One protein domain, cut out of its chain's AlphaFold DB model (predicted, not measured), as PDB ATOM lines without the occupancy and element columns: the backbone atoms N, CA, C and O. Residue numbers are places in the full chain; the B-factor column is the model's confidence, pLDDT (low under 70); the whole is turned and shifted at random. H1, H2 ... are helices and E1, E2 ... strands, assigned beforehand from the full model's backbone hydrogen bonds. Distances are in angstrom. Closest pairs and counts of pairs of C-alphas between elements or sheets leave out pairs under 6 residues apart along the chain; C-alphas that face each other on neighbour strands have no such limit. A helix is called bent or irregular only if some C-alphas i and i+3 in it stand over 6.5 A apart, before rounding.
ATOM      1  N   THR A   6      15.980  90.301  10.453       92.44
ATOM      2  CA  THR A   6      16.490  89.143  11.192       92.44
ATOM      3  C   THR A   6      18.000  89.039  11.036       92.44
ATOM      4  O   THR A   6      18.541  89.273   9.957       92.44
ATOM      5  N   LYS A   7      18.697  88.704  12.126       92.19
ATOM      6  CA  LYS A   7      20.139  88.446  12.098       92.19
ATOM      7  C   LYS A   7      20.400  87.073  11.480       92.19
ATOM      8  O   LYS A   7      19.732  86.100  11.828       92.19
ATOM      9  N   ILE A   8      21.398  87.008  10.613       91.62
ATOM     10  CA  ILE A   8      21.901  85.782   9.988       91.62
ATOM     11  C   ILE A   8      23.406  85.651  10.251       91.62
ATOM     12  O   ILE A   8      24.039  86.629  10.664       91.62
ATOM     13  N   PRO A   9      24.000  84.470  10.010       89.06
ATOM     14  CA  PRO A   9      25.440  84.312  10.133       89.06
ATOM     15  C   PRO A   9      26.215  85.283   9.239       89.06
ATOM     16  O   PRO A   9      25.794  85.562   8.113       89.06
ATOM     17  N   SER A  10      27.367  85.758   9.723       85.88
ATOM     18  CA  SER A  10      28.312  86.548   8.921       85.88
ATOM     19  C   SER A  10      28.895  85.718   7.765       85.88
ATOM     20  O   SER A  10      28.612  84.520   7.629       85.88
ATOM     21  N   ILE A  11      29.741  86.326   6.928       87.00
ATOM     22  CA  ILE A  11      30.301  85.663   5.741       87.00
ATOM     23  C   ILE A  11      30.977  84.325   6.097       87.00
ATOM     24  O   ILE A  11      30.590  83.283   5.566       87.00
ATOM     25  N   CYS A  12      31.828  84.294   7.127       82.62
ATOM     26  CA  CYS A  12      32.502  83.077   7.595       82.62
ATOM     27  C   CYS A  12      31.755  82.349   8.733       82.62
ATOM     28  O   CYS A  12      32.156  81.260   9.135       82.62
ATOM     29  N   GLY A  13      30.641  82.903   9.224       81.56
ATOM     30  CA  GLY A  13      29.831  82.351  10.316       81.56
ATOM     31  C   GLY A  13      30.015  83.085  11.648       81.56
ATOM     32  O   GLY A  13      30.921  83.894  11.809       81.56
ATOM     33  N   ASP A  14      29.160  82.786  12.629       78.19
ATOM     34  CA  ASP A  14      29.028  83.573  13.873       78.19
ATOM     35  C   ASP A  14      30.278  83.607  14.769       78.19
ATOM     36  O   ASP A  14      30.369  84.431  15.676       78.19
ATOM     37  N   SER A  15      31.245  82.716  14.540       78.44
ATOM     38  CA  SER A  15      32.533  82.710  15.241       78.44
ATOM     39  C   SER A  15      33.562  83.684  14.659       78.44
ATOM     40  O   SER A  15      34.659  83.791  15.205       78.44
ATOM     41  N   TYR A  16      33.247  84.354  13.549       84.69
ATOM     42  CA  TYR A  16      34.149  85.252  12.834       84.69
ATOM     43  C   TYR A  16      33.650  86.701  12.875       84.69
ATOM     44  O   TYR A  16      32.438  86.922  12.943       84.69
ATOM     45  N   PRO A  17      34.562  87.690  12.797       87.06
ATOM     46  CA  PRO A  17      34.198  89.097  12.717       87.06
ATOM     47  C   PRO A  17      33.235  89.393  11.564       87.06
ATOM     48  O   PRO A  17      33.301  88.780  10.497       87.06
ATOM     49  N   GLY A  18      32.369  90.381  11.780       89.44
ATOM     50  CA  GLY A  18      31.353  90.802  10.824       89.44
ATOM     51  C   GLY A  18      29.936  90.404  11.227       89.44
ATOM     52  O   GLY A  18      29.689  89.778  12.257       89.44
ATOM     53  N   VAL A  19      28.980  90.810  10.401       91.94
ATOM     54  CA  VAL A  19      27.545  90.663  10.642       91.94
ATOM     55  C   VAL A  19      26.812  90.319   9.352       91.94
ATOM     56  O   VAL A  19      27.290  90.599   8.251       91.94
ATOM     57  N   GLY A  20      25.624  89.745   9.504       93.06
ATOM     58  CA  GLY A  20      24.674  89.569   8.422       93.06
ATOM     59  C   GLY A  20      23.252  89.807   8.911       93.06
ATOM     60  O   GLY A  20      22.891  89.444  10.036       93.06
ATOM     61  N   TYR A  21      22.435  90.390   8.047       94.56
ATOM     62  CA  TYR A  21      21.022  90.647   8.277       94.56
ATOM     63  C   TYR A  21      20.216  90.319   7.022       94.56
ATOM     64  O   TYR A  21      20.729  90.379   5.906       94.56
ATOM     65  N   GLN A  22      18.943  89.986   7.206       94.94
ATOM     66  CA  GLN A  22      18.004  89.844   6.101       94.94
ATOM     67  C   GLN A  22      16.619  90.395   6.454       94.94
ATOM     68  O   GLN A  22      16.205  90.346   7.617       94.94
ATOM     69  N   ALA A  23      15.893  90.859   5.440       94.50
ATOM     70  CA  ALA A  23      14.489  91.243   5.499       94.50
ATOM     71  C   ALA A  23      13.721  90.537   4.371       94.50
ATOM     72  O   ALA A  23      14.149  90.540   3.219       94.50
ATOM     73  N   ASP A  24      12.604  89.903   4.718       91.81
ATOM     74  CA  ASP A  24      11.754  89.163   3.780       91.81
ATOM     75  C   ASP A  24      10.646  90.072   3.229       91.81
ATOM     76  O   ASP A  24       9.824  90.563   4.004       91.81
ATOM     77  N   ASP A  25      10.612  90.266   1.909       88.38
ATOM     78  CA  ASP A  25       9.637  91.119   1.215       88.38
ATOM     79  C   ASP A  25       8.563  90.315   0.456       88.38
ATOM     80  O   ASP A  25       7.861  90.835  -0.413       88.38
ATOM     81  N   GLY A  26       8.392  89.037   0.796       87.31
ATOM     82  CA  GLY A  26       7.413  88.142   0.186       87.31
ATOM     83  C   GLY A  26       8.019  87.315  -0.940       87.31
ATOM     84  O   GLY A  26       8.250  86.122  -0.739       87.31
ATOM     85  N   ASP A  27       8.284  87.936  -2.092       90.19
ATOM     86  CA  ASP A  27       8.808  87.257  -3.293       90.19
ATOM     87  C   ASP A  27      10.349  87.271  -3.373       90.19
ATOM     88  O   ASP A  27      10.960  86.444  -4.058       90.19
ATOM     89  N   SER A  28      10.984  88.172  -2.624       93.69
ATOM     90  CA  SER A  28      12.434  88.326  -2.515       93.69
ATOM     91  C   SER A  28      12.870  88.468  -1.054       93.69
ATOM     92  O   SER A  28      12.062  88.643  -0.135       93.69
ATOM     93  N   VAL A  29      14.174  88.339  -0.836       95.06
ATOM     94  CA  VAL A  29      14.835  88.573   0.441       95.06
ATOM     95  C   VAL A  29      15.938  89.596   0.209       95.06
ATOM     96  O   VAL A  29      16.869  89.351  -0.558       95.06
ATOM     97  N   ARG A  30      15.859  90.731   0.900       95.62
ATOM     98  CA  ARG A  30      16.971  91.676   1.006       95.62
ATOM     99  C   ARG A  30      17.958  91.136   2.026       95.62
ATOM    100  O   ARG A  30      17.606  90.963   3.189       95.62
ATOM    101  N   VAL A  31      19.181  90.864   1.600       96.12
ATOM    102  CA  VAL A  31      20.274  90.368   2.436       96.12
ATOM    103  C   VAL A  31      21.378  91.408   2.451       96.12
ATOM    104  O   VAL A  31      21.736  91.972   1.420       96.12
ATOM    105  N   ALA A  32      21.925  91.658   3.631       95.56
ATOM    106  CA  ALA A  32      22.985  92.624   3.811       95.56
ATOM    107  C   ALA A  32      24.043  92.096   4.778       95.56
ATOM    108  O   ALA A  32      23.721  91.474   5.792       95.56
ATOM    109  N   MET A  33      25.311  92.328   4.465       95.12
ATOM    110  CA  MET A  33      26.449  91.824   5.227       95.12
ATOM    111  C   MET A  33      27.509  92.909   5.366       95.12
ATOM    112  O   MET A  33      27.670  93.724   4.464       95.12
ATOM    113  N   ALA A  34      28.256  92.893   6.469       94.75
ATOM    114  CA  ALA A  34      29.449  93.720   6.626       94.75
ATOM    115  C   ALA A  34      30.532  92.989   7.416       94.75
ATOM    116  O   ALA A  34      30.229  92.227   8.336       94.75
ATOM    117  N   TRP A  35      31.796  93.219   7.073       94.06
ATOM    118  CA  TRP A  35      32.947  92.618   7.748       94.06
ATOM    119  C   TRP A  35      34.165  93.551   7.714       94.06
ATOM    120  O   TRP A  35      34.300  94.358   6.791       94.06
ATOM    121  N   PRO A  36      35.068  93.462   8.705       93.94
ATOM    122  CA  PRO A  36      36.312  94.218   8.678       93.94
ATOM    123  C   PRO A  36      37.224  93.700   7.561       93.94
ATOM    124  O   PRO A  36      37.279  92.498   7.302       93.94
ATOM    125  N   SER A  37      37.972  94.598   6.926       94.06
ATOM    126  CA  SER A  37      38.906  94.273   5.847       94.06
ATOM    127  C   SER A  37      40.084  95.243   5.881       94.06
ATOM    128  O   SER A  37      39.903  96.461   5.827       94.06
ATOM    129  N   ALA A  38      41.299  94.706   5.991       93.31
ATOM    130  CA  ALA A  38      42.514  95.515   5.959       93.31
ATOM    131  C   ALA A  38      42.749  96.098   4.554       93.31
ATOM    132  O   ALA A  38      43.207  97.229   4.432       93.31
ATOM    133  N   SER A  39      42.355  95.369   3.508       91.38
ATOM    134  CA  SER A  39      42.411  95.794   2.109       91.38
ATOM    135  C   SER A  39      41.443  96.910   1.751       91.38
ATOM    136  O   SER A  39      41.699  97.644   0.805       91.38
ATOM    137  N   ALA A  40      40.364  97.069   2.516       91.62
ATOM    138  CA  ALA A  40      39.466  98.215   2.412       91.62
ATOM    139  C   ALA A  40      39.856  99.374   3.347       91.62
ATOM    140  O   ALA A  40      39.095 100.330   3.466       91.62
ATOM    141  N   GLU A  41      40.978  99.261   4.070       91.00
ATOM    142  CA  GLU A  41      41.385 100.200   5.128       91.00
ATOM    143  C   GLU A  41      40.275 100.459   6.171       91.00
ATOM    144  O   GLU A  41      40.166 101.542   6.751       91.00
ATOM    145  N   GLY A  42      39.432  99.455   6.438       92.81
ATOM    146  CA  GLY A  42      38.255  99.618   7.282       92.81
ATOM    147  C   GLY A  42      37.320  98.417   7.227       92.81
ATOM    148  O   GLY A  42      37.618  97.349   7.765       92.81
ATOM    149  N   TRP A  43      36.159  98.622   6.619       94.56
ATOM    150  CA  TRP A  43      35.078  97.658   6.496       94.56
ATOM    151  C   TRP A  43      34.649  97.510   5.043       94.56
ATOM    152  O   TRP A  43      34.784  98.421   4.225       94.56
ATOM    153  N   ARG A  44      34.105  96.334   4.754       94.88
ATOM    154  CA  ARG A  44      33.354  96.062   3.539       94.88
ATOM    155  C   ARG A  44      31.901  95.803   3.880       94.88
ATOM    156  O   ARG A  44      31.611  95.237   4.938       94.88
ATOM    157  N   SER A  45      31.023  96.163   2.961       95.44
ATOM    158  CA  SER A  45      29.600  95.848   2.997       95.44
ATOM    159  C   SER A  45      29.129  95.292   1.657       95.44
ATOM    160  O   SER A  45      29.681  95.577   0.595       95.44
ATOM    161  N   LEU A  46      28.105  94.450   1.729       96.06
ATOM    162  CA  LEU A  46      27.409  93.881   0.585       96.06
ATOM    163  C   LEU A  46      25.914  93.952   0.863       96.06
ATOM    164  O   LEU A  46      25.455  93.423   1.875       96.06
ATOM    165  N   THR A  47      25.164  94.567  -0.042       95.19
ATOM    166  CA  THR A  47      23.702  94.617  -0.018       95.19
ATOM    167  C   THR A  47      23.168  93.985  -1.296       95.19
ATOM    168  O   THR A  47      23.696  94.213  -2.384       95.19
ATOM    169  N   MET A  48      22.170  93.113  -1.174       95.81
ATOM    170  CA  MET A  48      21.657  92.358  -2.311       95.81
ATOM    171  C   MET A  48      20.200  91.970  -2.100       95.81
ATOM    172  O   MET A  48      19.821  91.492  -1.033       95.81
ATOM    173  N   GLU A  49      19.375  92.164  -3.122       95.25
ATOM    174  CA  GLU A  49      18.023  91.617  -3.162       95.25
ATOM    175  C   GLU A  49      18.043  90.314  -3.956       95.25
ATOM    176  O   GLU A  49      18.519  90.277  -5.088       95.25
ATOM    177  N   VAL A  50      17.556  89.237  -3.345       95.44
ATOM    178  CA  VAL A  50      17.629  87.891  -3.913       95.44
ATOM    179  C   VAL A  50      16.221  87.318  -4.053       95.44
ATOM    180  O   VAL A  50      15.487  87.285  -3.061       95.44
ATOM    181  N   PRO A  51      15.808  86.848  -5.243       93.62
ATOM    182  CA  PRO A  51      14.513  86.194  -5.403       93.62
ATOM    183  C   PRO A  51      14.466  84.906  -4.575       93.62
ATOM    184  O   PRO A  51      15.466  84.204  -4.451       93.62
ATOM    185  N   LYS A  52      13.303  84.545  -4.021       90.88
ATOM    186  CA  LYS A  52      13.172  83.264  -3.299       90.88
ATOM    187  C   LYS A  52      13.207  82.053  -4.224       90.88
ATOM    188  O   LYS A  52      13.657  80.985  -3.824       90.88
ATOM    189  N   ASN A  53      12.716  82.223  -5.448       90.50
ATOM    190  CA  ASN A  53      12.735  81.189  -6.472       90.50
ATOM    191  C   ASN A  53      14.054  81.266  -7.252       90.50
ATOM    192  O   ASN A  53      14.115  81.893  -8.310       90.50
ATOM    193  N   LEU A  54      15.108  80.691  -6.674       93.00
ATOM    194  CA  LEU A  54      16.436  80.642  -7.279       93.00
ATOM    195  C   LEU A  54      16.548  79.477  -8.261       93.00
ATOM    196  O   LEU A  54      16.044  78.383  -8.024       93.00
ATOM    197  N   SER A  55      17.284  79.707  -9.340       93.75
ATOM    198  CA  SER A  55      17.787  78.675 -10.246       93.75
ATOM    199  C   SER A  55      19.309  78.765 -10.343       93.75
ATOM    200  O   SER A  55      19.902  79.767  -9.948       93.75
ATOM    201  N   LEU A  56      19.940  77.737 -10.913       93.44
ATOM    202  CA  LEU A  56      21.375  77.749 -11.218       93.44
ATOM    203  C   LEU A  56      21.776  78.920 -12.131       93.44
ATOM    204  O   LEU A  56      22.825  79.526 -11.913       93.44
ATOM    205  N   ASP A  57      20.896  79.281 -13.067       93.81
ATOM    206  CA  ASP A  57      21.074  80.390 -14.011       93.81
ATOM    207  C   ASP A  57      20.741  81.766 -13.414       93.81
ATOM    208  O   ASP A  57      20.835  82.776 -14.105       93.81
ATOM    209  N   THR A  58      20.277  81.839 -12.161       94.81
ATOM    210  CA  THR A  58      19.999  83.142 -11.547       94.81
ATOM    211  C   THR A  58      21.313  83.886 -11.349       94.81
ATOM    212  O   THR A  58      22.215  83.384 -10.679       94.81
ATOM    213  N   GLU A  59      21.411  85.084 -11.915       94.44
ATOM    214  CA  GLU A  59      22.584  85.944 -11.796       94.44
ATOM    215  C   GLU A  59      22.393  86.975 -10.686       94.44
ATOM    216  O   GLU A  59      21.354  87.628 -10.572       94.44
ATOM    217  N   LEU A  60      23.428  87.122  -9.868       92.12
ATOM    218  CA  LEU A  60      23.540  88.120  -8.820       92.12
ATOM    219  C   LEU A  60      24.769  88.961  -9.143       92.12
ATOM    220  O   LEU A  60      25.878  88.446  -9.058       92.12
ATOM    221  N   ASN A  61      24.582  90.221  -9.550       90.88
ATOM    222  CA  ASN A  61      25.667  91.094 -10.031       90.88
ATOM    223  C   ASN A  61      26.591  90.379 -11.041       90.88
ATOM    224  O   ASN A  61      27.798  90.298 -10.827       90.88
ATOM    225  N   ASP A  62      25.995  89.809 -12.094       91.25
ATOM    226  CA  ASP A  62      26.677  89.083 -13.178       91.25
ATOM    227  C   ASP A  62      27.411  87.790 -12.755       91.25
ATOM    228  O   ASP A  62      28.168  87.211 -13.533       91.25
ATOM    229  N   VAL A  63      27.167  87.287 -11.537       92.56
ATOM    230  CA  VAL A  63      27.673  85.986 -11.072       92.56
ATOM    231  C   VAL A  63      26.513  85.014 -10.883       92.56
ATOM    232  O   VAL A  63      25.603  85.263 -10.091       92.56
ATOM    233  N   SER A  64      26.543  83.881 -11.588       94.75
ATOM    234  CA  SER A  64      25.491  82.869 -11.475       94.75
ATOM    235  C   SER A  64      25.536  82.117 -10.140       94.75
ATOM    236  O   SER A  64      26.604  81.860  -9.573       94.75
ATOM    237  N   VAL A  65      24.365  81.695  -9.655       94.31
ATOM    238  CA  VAL A  65      24.231  80.816  -8.479       94.31
ATOM    239  C   VAL A  65      25.048  79.535  -8.655       94.31
ATOM    240  O   VAL A  65      25.684  79.078  -7.704       94.31
ATOM    241  N   GLU A  66      25.076  78.971  -9.863       94.06
ATOM    242  CA  GLU A  66      25.898  77.801 -10.171       94.06
ATOM    243  C   GLU A  66      27.385  78.051  -9.907       94.06
ATOM    244  O   GLU A  66      28.033  77.243  -9.240       94.06
ATOM    245  N   THR A  67      27.914  79.181 -10.386       91.62
ATOM    246  CA  THR A  67      29.326  79.549 -10.213       91.62
ATOM    247  C   THR A  67      29.686  79.625  -8.733       91.62
ATOM    248  O   THR A  67      30.671  79.027  -8.297       91.62
ATOM    249  N   LEU A  68      28.843  80.283  -7.932       91.94
ATOM    250  CA  LEU A  68      29.045  80.409  -6.486       91.94
ATOM    251  C   LEU A  68      29.015  79.054  -5.772       91.94
ATOM    252  O   LEU A  68      29.842  78.783  -4.899       91.94
ATOM    253  N   LEU A  69      28.060  78.195  -6.128       91.62
ATOM    254  CA  LEU A  69      27.902  76.890  -5.495       91.62
ATOM    255  C   LEU A  69      29.022  75.916  -5.878       91.62
ATOM    256  O   LEU A  69      29.473  75.154  -5.021       91.62
ATOM    257  N   LYS A  70      29.510  75.963  -7.122       89.12
ATOM    258  CA  LYS A  70      30.695  75.205  -7.553       89.12
ATOM    259  C   LYS A  70      31.948  75.663  -6.816       89.12
ATOM    260  O   LYS A  70      32.639  74.823  -6.247       89.12
ATOM    261  N   ALA A  71      32.190  76.973  -6.736       86.00
ATOM    262  CA  ALA A  71      33.329  77.528  -6.001       86.00
ATOM    263  C   ALA A  71      33.318  77.122  -4.512       86.00
ATOM    264  O   ALA A  71      34.356  76.852  -3.910       86.00
ATOM    265  N   ALA A  72      32.125  76.993  -3.928       85.50
ATOM    266  CA  ALA A  72      31.923  76.527  -2.559       85.50
ATOM    267  C   ALA A  72      31.982  74.993  -2.382       85.50
ATOM    268  O   ALA A  72      31.781  74.490  -1.266       85.50
ATOM    269  N   GLY A  73      32.210  74.234  -3.460       83.38
ATOM    270  CA  GLY A  73      32.215  72.770  -3.469       83.38
ATOM    271  C   GLY A  73      30.868  72.147  -3.093       83.38
ATOM    272  O   GLY A  73      30.843  71.080  -2.481       83.38
ATOM    273  N   GLN A  74      29.761  72.844  -3.366       84.31
ATOM    274  CA  GLN A  74      28.399  72.381  -3.072       84.31
ATOM    275  C   GLN A  74      27.758  71.639  -4.250       84.31
ATOM    276  O   GLN A  74      26.829  70.864  -4.036       84.31
ATOM    277  N   LEU A  75      28.247  71.868  -5.473       84.56
ATOM    278  CA  LEU A  75      27.804  71.191  -6.693       84.56
ATOM    279  C   LEU A  75      28.980  70.495  -7.371       84.56
ATOM    280  O   LEU A  75      30.094  71.023  -7.379       84.56
ATOM    281  N   PHE A  76      28.719  69.328  -7.960       78.44
ATOM    282  CA  PHE A  76      29.748  68.469  -8.550       78.44
ATOM    283  C   PHE A  76      29.456  68.219 -10.033       78.44
ATOM    284  O   PHE A  76      29.143  67.102 -10.442       78.44
ATOM    285  N   GLY A  77      29.552  69.271 -10.846       75.56
ATOM    286  CA  GLY A  77      29.384  69.203 -12.299       75.56
ATOM    287  C   GLY A  77      28.576  70.364 -12.867       75.56
ATOM    288  O   GLY A  77      28.006  71.164 -12.125       75.56
ATOM    289  N   ASP A  78      28.550  70.457 -14.195       80.81
ATOM    290  CA  ASP A  78      27.759  71.459 -14.907       80.81
ATOM    291  C   ASP A  78      26.272  71.124 -14.847       80.81
ATOM    292  O   ASP A  78      25.869  69.992 -15.127       80.81
ATOM    293  N   ASN A  79      25.463  72.128 -14.511       85.31
ATOM    294  CA  ASN A  79      24.016  72.029 -14.403       85.31
ATOM    295  C   ASN A  79      23.570  70.877 -13.477       85.31
ATOM    296  O   ASN A  79      22.672  70.098 -13.811       85.31
ATOM    297  N   ASP A  80      24.217  70.750 -12.311       89.69
ATOM    298  CA  ASP A  80      23.896  69.765 -11.267       89.69
ATOM    299  C   ASP A  80      22.558  70.100 -10.572       89.69
ATOM    300  O   ASP A  80      22.486  70.536  -9.419       89.69
ATOM    301  N   LEU A  81      21.460  69.932 -11.315       90.88
ATOM    302  CA  LEU A  81      20.100  70.242 -10.873       90.88
ATOM    303  C   LEU A  81      19.657  69.377  -9.692       90.88
ATOM    304  O   LEU A  81      18.847  69.819  -8.875       90.88
ATOM    305  N   ASP A  82      20.148  68.143  -9.611       91.81
ATOM    306  CA  ASP A  82      19.814  67.240  -8.514       91.81
ATOM    307  C   ASP A  82      20.536  67.657  -7.229       91.81
ATOM    308  O   ASP A  82      19.902  67.689  -6.170       91.81
ATOM    309  N   GLY A  83      21.813  68.052  -7.318       90.56
ATOM    310  CA  GLY A  83      22.548  68.675  -6.217       90.56
ATOM    311  C   GLY A  83      21.885  69.971  -5.753       90.56
ATOM    312  O   GLY A  83      21.642  70.155  -4.558       90.56
ATOM    313  N   PHE A  84      21.471  70.826  -6.691       93.50
ATOM    314  CA  PHE A  84      20.771  72.070  -6.365       93.50
ATOM    315  C   PHE A  84      19.447  71.830  -5.634       93.50
ATOM    316  O   PHE A  84      19.205  72.434  -4.593       93.50
ATOM    317  N   LYS A  85      18.611  70.894  -6.105       92.94
ATOM    318  CA  LYS A  85      17.350  70.540  -5.425       92.94
ATOM    319  C   LYS A  85      17.574  69.998  -4.016       92.94
ATOM    320  O   LYS A  85      16.765  70.254  -3.127       92.94
ATOM    321  N   GLN A  86      18.647  69.239  -3.791       92.19
ATOM    322  CA  GLN A  86      18.993  68.761  -2.450       92.19
ATOM    323  C   GLN A  86      19.387  69.919  -1.527       92.19
ATOM    324  O   GLN A  86      18.945  69.960  -0.378       92.19
ATOM    325  N   LEU A  87      20.170  70.879  -2.029       91.06
ATOM    326  CA  LEU A  87      20.530  72.093  -1.292       91.06
ATOM    327  C   LEU A  87      19.305  72.953  -0.986       91.06
ATOM    328  O   LEU A  87      19.145  73.397   0.149       91.06
ATOM    329  N   GLU A  88      18.416  73.138  -1.959       93.00
ATOM    330  CA  GLU A  88      17.154  73.859  -1.790       93.00
ATOM    331  C   GLU A  88      16.298  73.220  -0.688       93.00
ATOM    332  O   GLU A  88      15.845  73.908   0.226       93.00
ATOM    333  N   GLN A  89      16.154  71.891  -0.695       93.44
ATOM    334  CA  GLN A  89      15.429  71.160   0.352       93.44
ATOM    335  C   GLN A  89      16.093  71.270   1.731       93.44
ATOM    336  O   GLN A  89      15.398  71.324   2.746       93.44
ATOM    337  N   MET A  90      17.426  71.281   1.782       93.31
ATOM    338  CA  MET A  90      18.182  71.356   3.032       93.31
ATOM    339  C   MET A  90      18.142  72.756   3.653       93.31
ATOM    340  O   MET A  90      18.015  72.890   4.872       93.31
ATOM    341  N   LEU A  91      18.291  73.793   2.828       90.94
ATOM    342  CA  LEU A  91      18.413  75.180   3.272       90.94
ATOM    343  C   LEU A  91      17.052  75.864   3.423       90.94
ATOM    344  O   LEU A  91      16.906  76.711   4.309       90.94
ATOM    345  N   GLY A  92      16.067  75.498   2.596       90.88
ATOM    346  CA  GLY A  92      14.743  76.116   2.565       90.88
ATOM    347  C   GLY A  92      14.841  77.641   2.498       90.88
ATOM    348  O   GLY A  92      15.582  78.196   1.689       90.88
ATOM    349  N   ASP A  93      14.182  78.324   3.435       88.56
ATOM    350  CA  ASP A  93      14.147  79.793   3.529       88.56
ATOM    351  C   ASP A  93      15.523  80.454   3.756       88.56
ATOM    352  O   ASP A  93      15.653  81.675   3.672       88.56
ATOM    353  N   ARG A  94      16.569  79.673   4.061       90.62
ATOM    354  CA  ARG A  94      17.946  80.170   4.221       90.62
ATOM    355  C   ARG A  94      18.743  80.157   2.923       90.62
ATOM    356  O   ARG A  94      19.888  80.612   2.930       90.62
ATOM    357  N   LEU A  95      18.196  79.615   1.833       93.25
ATOM    358  CA  LEU A  95      18.898  79.549   0.555       93.25
ATOM    359  C   LEU A  95      19.326  80.947   0.063       93.25
ATOM    360  O   LEU A  95      20.518  81.098  -0.210       93.25
ATOM    361  N   PRO A  96      18.463  81.988   0.054       93.88
ATOM    362  CA  PRO A  96      18.860  83.320  -0.409       93.88
ATOM    363  C   PRO A  96      20.053  83.895   0.359       93.88
ATOM    364  O   PRO A  96      21.061  84.266  -0.238       93.88
ATOM    365  N   SER A  97      20.003  83.896   1.695       93.06
ATOM    366  CA  SER A  97      21.113  84.406   2.509       93.06
ATOM    367  C   SER A  97      22.363  83.537   2.441       93.06
ATOM    368  O   SER A  97      23.472  84.054   2.557       93.06
ATOM    369  N   THR A  98      22.219  82.233   2.204       93.12
ATOM    370  CA  THR A  98      23.366  81.356   1.951       93.12
ATOM    371  C   THR A  98      24.051  81.728   0.643       93.12
ATOM    372  O   THR A  98      25.267  81.880   0.637       93.12
ATOM    373  N   VAL A  99      23.302  81.956  -0.436       94.44
ATOM    374  CA  VAL A  99      23.874  82.361  -1.727       94.44
ATOM    375  C   VAL A  99      24.595  83.707  -1.623       94.44
ATOM    376  O   VAL A  99      25.722  83.812  -2.096       94.44
ATOM    377  N   VAL A 100      24.038  84.705  -0.926       94.88
ATOM    378  CA  VAL A 100      24.734  85.994  -0.711       94.88
ATOM    379  C   VAL A 100      26.019  85.827   0.101       94.88
ATOM    380  O   VAL A 100      27.022  86.478  -0.182       94.88
ATOM    381  N   ARG A 101      26.041  84.909   1.075       93.06
ATOM    382  CA  ARG A 101      27.275  84.561   1.798       93.06
ATOM    383  C   ARG A 101      28.322  83.942   0.885       93.06
ATOM    384  O   ARG A 101      29.501  84.234   1.051       93.06
ATOM    385  N   LEU A 102      27.914  83.094  -0.057       92.06
ATOM    386  CA  LEU A 102      28.830  82.552  -1.058       92.06
ATOM    387  C   LEU A 102      29.323  83.658  -1.989       92.06
ATOM    388  O   LEU A 102      30.522  83.738  -2.232       92.06
ATOM    389  N   PHE A 103      28.446  84.564  -2.421       94.31
ATOM    390  CA  PHE A 103      28.841  85.731  -3.203       94.31
ATOM    391  C   PHE A 103      29.920  86.543  -2.482       94.31
ATOM    392  O   PHE A 103      30.998  86.751  -3.025       94.31
ATOM    393  N   ALA A 104      29.704  86.899  -1.215       91.44
ATOM    394  CA  ALA A 104      30.678  87.660  -0.433       91.44
ATOM    395  C   ALA A 104      32.049  86.967  -0.280       91.44
ATOM    396  O   ALA A 104      33.048  87.641  -0.035       91.44
ATOM    397  N   ARG A 105      32.099  85.632  -0.391       89.00
ATOM    398  CA  ARG A 105      33.319  84.826  -0.218       89.00
ATOM    399  C   ARG A 105      34.039  84.511  -1.525       89.00
ATOM    400  O   ARG A 105      35.262  84.430  -1.519       89.00
ATOM    401  N   TYR A 106      33.293  84.293  -2.605       89.06
ATOM    402  CA  TYR A 106      33.809  83.722  -3.852       89.06
ATOM    403  C   TYR A 106      33.685  84.662  -5.058       89.06
ATOM    404  O   TYR A 106      34.368  84.441  -6.052       89.06
ATOM    405  N   ALA A 107      32.851  85.704  -4.997       88.50
ATOM    406  CA  ALA A 107      32.749  86.688  -6.073       88.50
ATOM    407  C   ALA A 107      33.892  87.726  -6.010       88.50
ATOM    408  O   ALA A 107      34.496  87.913  -4.943       88.50
ATOM    409  N   PRO A 108      34.191  88.428  -7.123       86.12
ATOM    410  CA  PRO A 108      35.183  89.501  -7.155       86.12
ATOM    411  C   PRO A 108      34.973  90.545  -6.053       86.12
ATOM    412  O   PRO A 108      33.852  90.990  -5.798       86.12
ATOM    413  N   VAL A 109      36.065  90.961  -5.401       84.00
ATOM    414  CA  VAL A 109      35.999  91.871  -4.241       84.00
ATOM    415  C   VAL A 109      35.450  93.251  -4.592       84.00
ATOM    416  O   VAL A 109      34.866  93.915  -3.735       84.00
ATOM    417  N   ASP A 110      35.618  93.671  -5.843       84.88
ATOM    418  CA  ASP A 110      35.208  94.986  -6.341       84.88
ATOM    419  C   ASP A 110      33.684  95.138  -6.426       84.88
ATOM    420  O   ASP A 110      33.172  96.244  -6.572       84.88
ATOM    421  N   LEU A 111      32.945  94.037  -6.255       87.25
ATOM    422  CA  LEU A 111      31.486  94.021  -6.144       87.25
ATOM    423  C   LEU A 111      30.998  94.301  -4.709       87.25
ATOM    424  O   LEU A 111      29.823  94.105  -4.403       87.25
ATOM    425  N   THR A 112      31.893  94.736  -3.815       91.38
ATOM    426  CA  THR A 112      31.583  95.114  -2.428       91.38
ATOM    427  C   THR A 112      31.864  96.593  -2.195       91.38
ATOM    428  O   THR A 112      32.812  97.155  -2.744       91.38
ATOM    429  N   HIS A 113      31.058  97.229  -1.351       92.81
ATOM    430  CA  HIS A 113      31.301  98.601  -0.927       92.81
ATOM    431  C   HIS A 113      32.408  98.641   0.135       92.81
ATOM    432  O   HIS A 113      32.511  97.743   0.972       92.81
ATOM    433  N   THR A 114      33.239  99.685   0.108       94.75
ATOM    434  CA  THR A 114      34.324  99.923   1.070       94.75
ATOM    435  C   THR A 114      34.056 101.193   1.867       94.75
ATOM    436  O   THR A 114      33.773 102.239   1.284       94.75
ATOM    437  N   GLY A 115      34.223 101.148   3.185       93.44
ATOM    438  CA  GLY A 115      34.065 102.324   4.035       93.44
ATOM    439  C   GLY A 115      34.521 102.087   5.467       93.44
ATOM    440  O   GLY A 115      35.092 101.053   5.800       93.44
ATOM    441  N   ASN A 116      34.257 103.046   6.351       93.38
ATOM    442  CA  ASN A 116      34.368 102.804   7.790       93.38
ATOM    443  C   ASN A 116      33.139 102.028   8.307       93.38
ATOM    444  O   ASN A 116      32.188 101.765   7.565       93.38
ATOM    445  N   ALA A 117      33.171 101.646   9.587       91.88
ATOM    446  CA  ALA A 117      32.088 100.891  10.213       91.88
ATOM    447  C   ALA A 117      30.756 101.656  10.150       91.88
ATOM    448  O   ALA A 117      29.720 101.066   9.864       91.88
ATOM    449  N   GLU A 118      30.790 102.972  10.361       92.69
ATOM    450  CA  GLU A 118      29.610 103.836  10.365       92.69
ATOM    451  C   GLU A 118      28.969 103.950   8.975       92.69
ATOM    452  O   GLU A 118      27.750 103.882   8.852       92.69
ATOM    453  N   ALA A 119      29.774 104.084   7.917       94.00
ATOM    454  CA  ALA A 119      29.283 104.147   6.544       94.00
ATOM    455  C   ALA A 119      28.660 102.815   6.110       94.00
ATOM    456  O   ALA A 119      27.575 102.812   5.535       94.00
ATOM    457  N   CYS A 120      29.311 101.691   6.432       94.69
ATOM    458  CA  CYS A 120      28.769 100.361   6.144       94.69
ATOM    459  C   CYS A 120      27.478 100.098   6.938       94.69
ATOM    460  O   CYS A 120      26.531  99.526   6.409       94.69
ATOM    461  N   HIS A 121      27.418 100.536   8.200       93.75
ATOM    462  CA  HIS A 121      26.212 100.444   9.028       93.75
ATOM    463  C   HIS A 121      25.049 101.235   8.417       93.75
ATOM    464  O   HIS A 121      23.984 100.661   8.194       93.75
ATOM    465  N   ALA A 122      25.281 102.500   8.051       93.69
ATOM    466  CA  ALA A 122      24.269 103.363   7.445       93.69
ATOM    467  C   ALA A 122      23.760 102.833   6.093       93.69
ATOM    468  O   ALA A 122      22.571 102.944   5.791       93.69
ATOM    469  N   GLU A 123      24.640 102.238   5.283       94.94
ATOM    470  CA  GLU A 123      24.254 101.583   4.030       94.94
ATOM    471  C   GLU A 123      23.301 100.408   4.284       94.94
ATOM    472  O   GLU A 123      22.237 100.330   3.668       94.94
ATOM    473  N   ILE A 124      23.652  99.516   5.217       94.81
ATOM    474  CA  ILE A 124      22.829  98.349   5.551       94.81
ATOM    475  C   ILE A 124      21.479  98.783   6.126       94.81
ATOM    476  O   ILE A 124      20.444  98.250   5.724       94.81
ATOM    477  N   GLU A 125      21.476  99.746   7.048       93.94
ATOM    478  CA  GLU A 125      20.254 100.270   7.664       93.94
ATOM    479  C   GLU A 125      19.321 100.879   6.607       93.94
ATOM    480  O   GLU A 125      18.131 100.549   6.547       93.94
ATOM    481  N   GLY A 126      19.877 101.701   5.708       93.62
ATOM    482  CA  GLY A 126      19.143 102.300   4.596       93.62
ATOM    483  C   GLY A 126      18.589 101.261   3.620       93.62
ATOM    484  O   GLY A 126      17.440 101.374   3.192       93.62
ATOM    485  N   PHE A 127      19.370 100.225   3.305       95.06
ATOM    486  CA  PHE A 127      18.960  99.157   2.395       95.06
ATOM    487  C   PHE A 127      17.857  98.271   2.980       95.06
ATOM    488  O   PHE A 127      16.897  97.941   2.282       95.06
ATOM    489  N   LEU A 128      17.956  97.893   4.258       93.62
ATOM    490  CA  LEU A 128      16.955  97.057   4.929       93.62
ATOM    491  C   LEU A 128      15.707  97.851   5.337       93.62
ATOM    492  O   LEU A 128      14.619  97.278   5.438       93.62
ATOM    493  N   GLY A 129      15.819  99.172   5.482       89.69
ATOM    494  CA  GLY A 129      14.705 100.050   5.835       89.69
ATOM    495  C   GLY A 129      14.302  99.942   7.307       89.69
ATOM    496  O   GLY A 129      13.115 100.041   7.623       89.69
TER     497      GLY A 129
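Overview. This is residues 6 to 129 of the 346 residues of an uncharacterized protein of Collinsella aerofaciens (UniProt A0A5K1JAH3). A twisted antiparallel sheet of five strands is packed between two helical parts, with H3 along one face and H2b, one arm of the bent helix H2, slantwise over the other. H1 packs on H2b, and H2a, the other arm of H2, turns away from the sheet, with Asp 82 of H2a and Glu 118 of H3 at the two ends of the greatest length. The printed part has 124 residues with three named helices and five named strands, in the order E1, E2, E3, E4, H1, H2, E5, H3; the sheet runs E1, E2, E3, E4, E5. The class is mixed, helices and strands. The whole is compact, with a radius of gyration of the C-alphas of 14.2 A and spans of 42 by 31 by 28 A.

Along the chain. The first strand, E1, holds residues 6 to 8 and begins at C-alpha 6, at (16.490, 89.143, 11.192). E2 is residues 19 to 24, 17.3 A from first to last C-alpha. E3, residues 28 to 37, measures 28.4 A, and E4, residues 42 to 51, measures 30.1 A. H1 follows at residues 65 to 71, 10.0 A long. H2, residues 81 to 106, was assigned as one helix by its hydrogen bonds but is bent: C-alphas 90 and 93 are 9.4 A apart. Its arm H2a is residues 81 to 90, 14.1 A long; its arm H2b is residues 93 to 106, 21.4 A long, and begins at C-alpha 93, at (14.147, 79.793, 3.529). H2b is itself irregular, with C-alphas 93 and 96 at 7.1 A. E5 is residues 113 to 115. H3, residues 117 to 128, measures 16.5 A and ends at C-alpha 128, at (16.955, 97.057, 4.929).

Arrangement. E1, E2, E3 and E4 form a meander, each strand the antiparallel neighbour of the one before, and each step is a hairpin. Within hydrogen-bond range are N 6 and O 22 of E1 and E2, at 2.8 A, N 21 and O 32 of E2 and E3, at 2.8 A, and N 33 and O 46 of E3 and E4, at 2.8 A. E5 is antiparallel to E4, with N 43 and O 115 at 2.8 A. E1 and E5 are the edge strands. H3 is on the sheet at a height of 7.7 A, over E3 and E4, and runs along the strands at 1 degree to E4 on the local plane; the closest C-alphas of E4 and H3 are those of Ser 45 and Cys 120, 5.6 A apart. H2b is on the opposite face at a height of 8.8 A, making three layers, helices on both faces of a sheet. H2b runs slantwise to the strands, at 36 degrees to E3 on the local plane. It lies over E3 and E4, and only just not over E2, on which 2 of its 14 C-alphas fall. The closest C-alphas of E4 and H2b are those of Val 50 and Pro 96, 5.9 A apart. H1 is not on the sheet but touches H2b, the same way at a steep tilt of 54 degrees, with the C-alphas of Leu 68 and Leu 102 closest at 5.8 A. H2a is close to H2b but not clearly touching it, at a steep tilt of 63 degrees, opposite ways; the closest C-alphas, of Glu 88 and Leu 95, are 6.4 A apart. H1 and H2a are near each other, with 6 pairs of C-alphas within 10 A. H2b and H3 are apart. Every O i to N i+4 pair is within hydrogen-bond range in H1, H2a and H3, and 9 of 10 are in H2b.

Size, cuts and confidence. The two C-alphas farthest apart, those of Asp 82 and Glu 118, are 42.3 A apart. The link from E4 to H1, residues 52 to 64, is long, and within it residues 59 to 60 pair antiparallel with residues 63 to 64. The printed part has no cut. Its mean pLDDT is 91.2, and no printed residue is under 70.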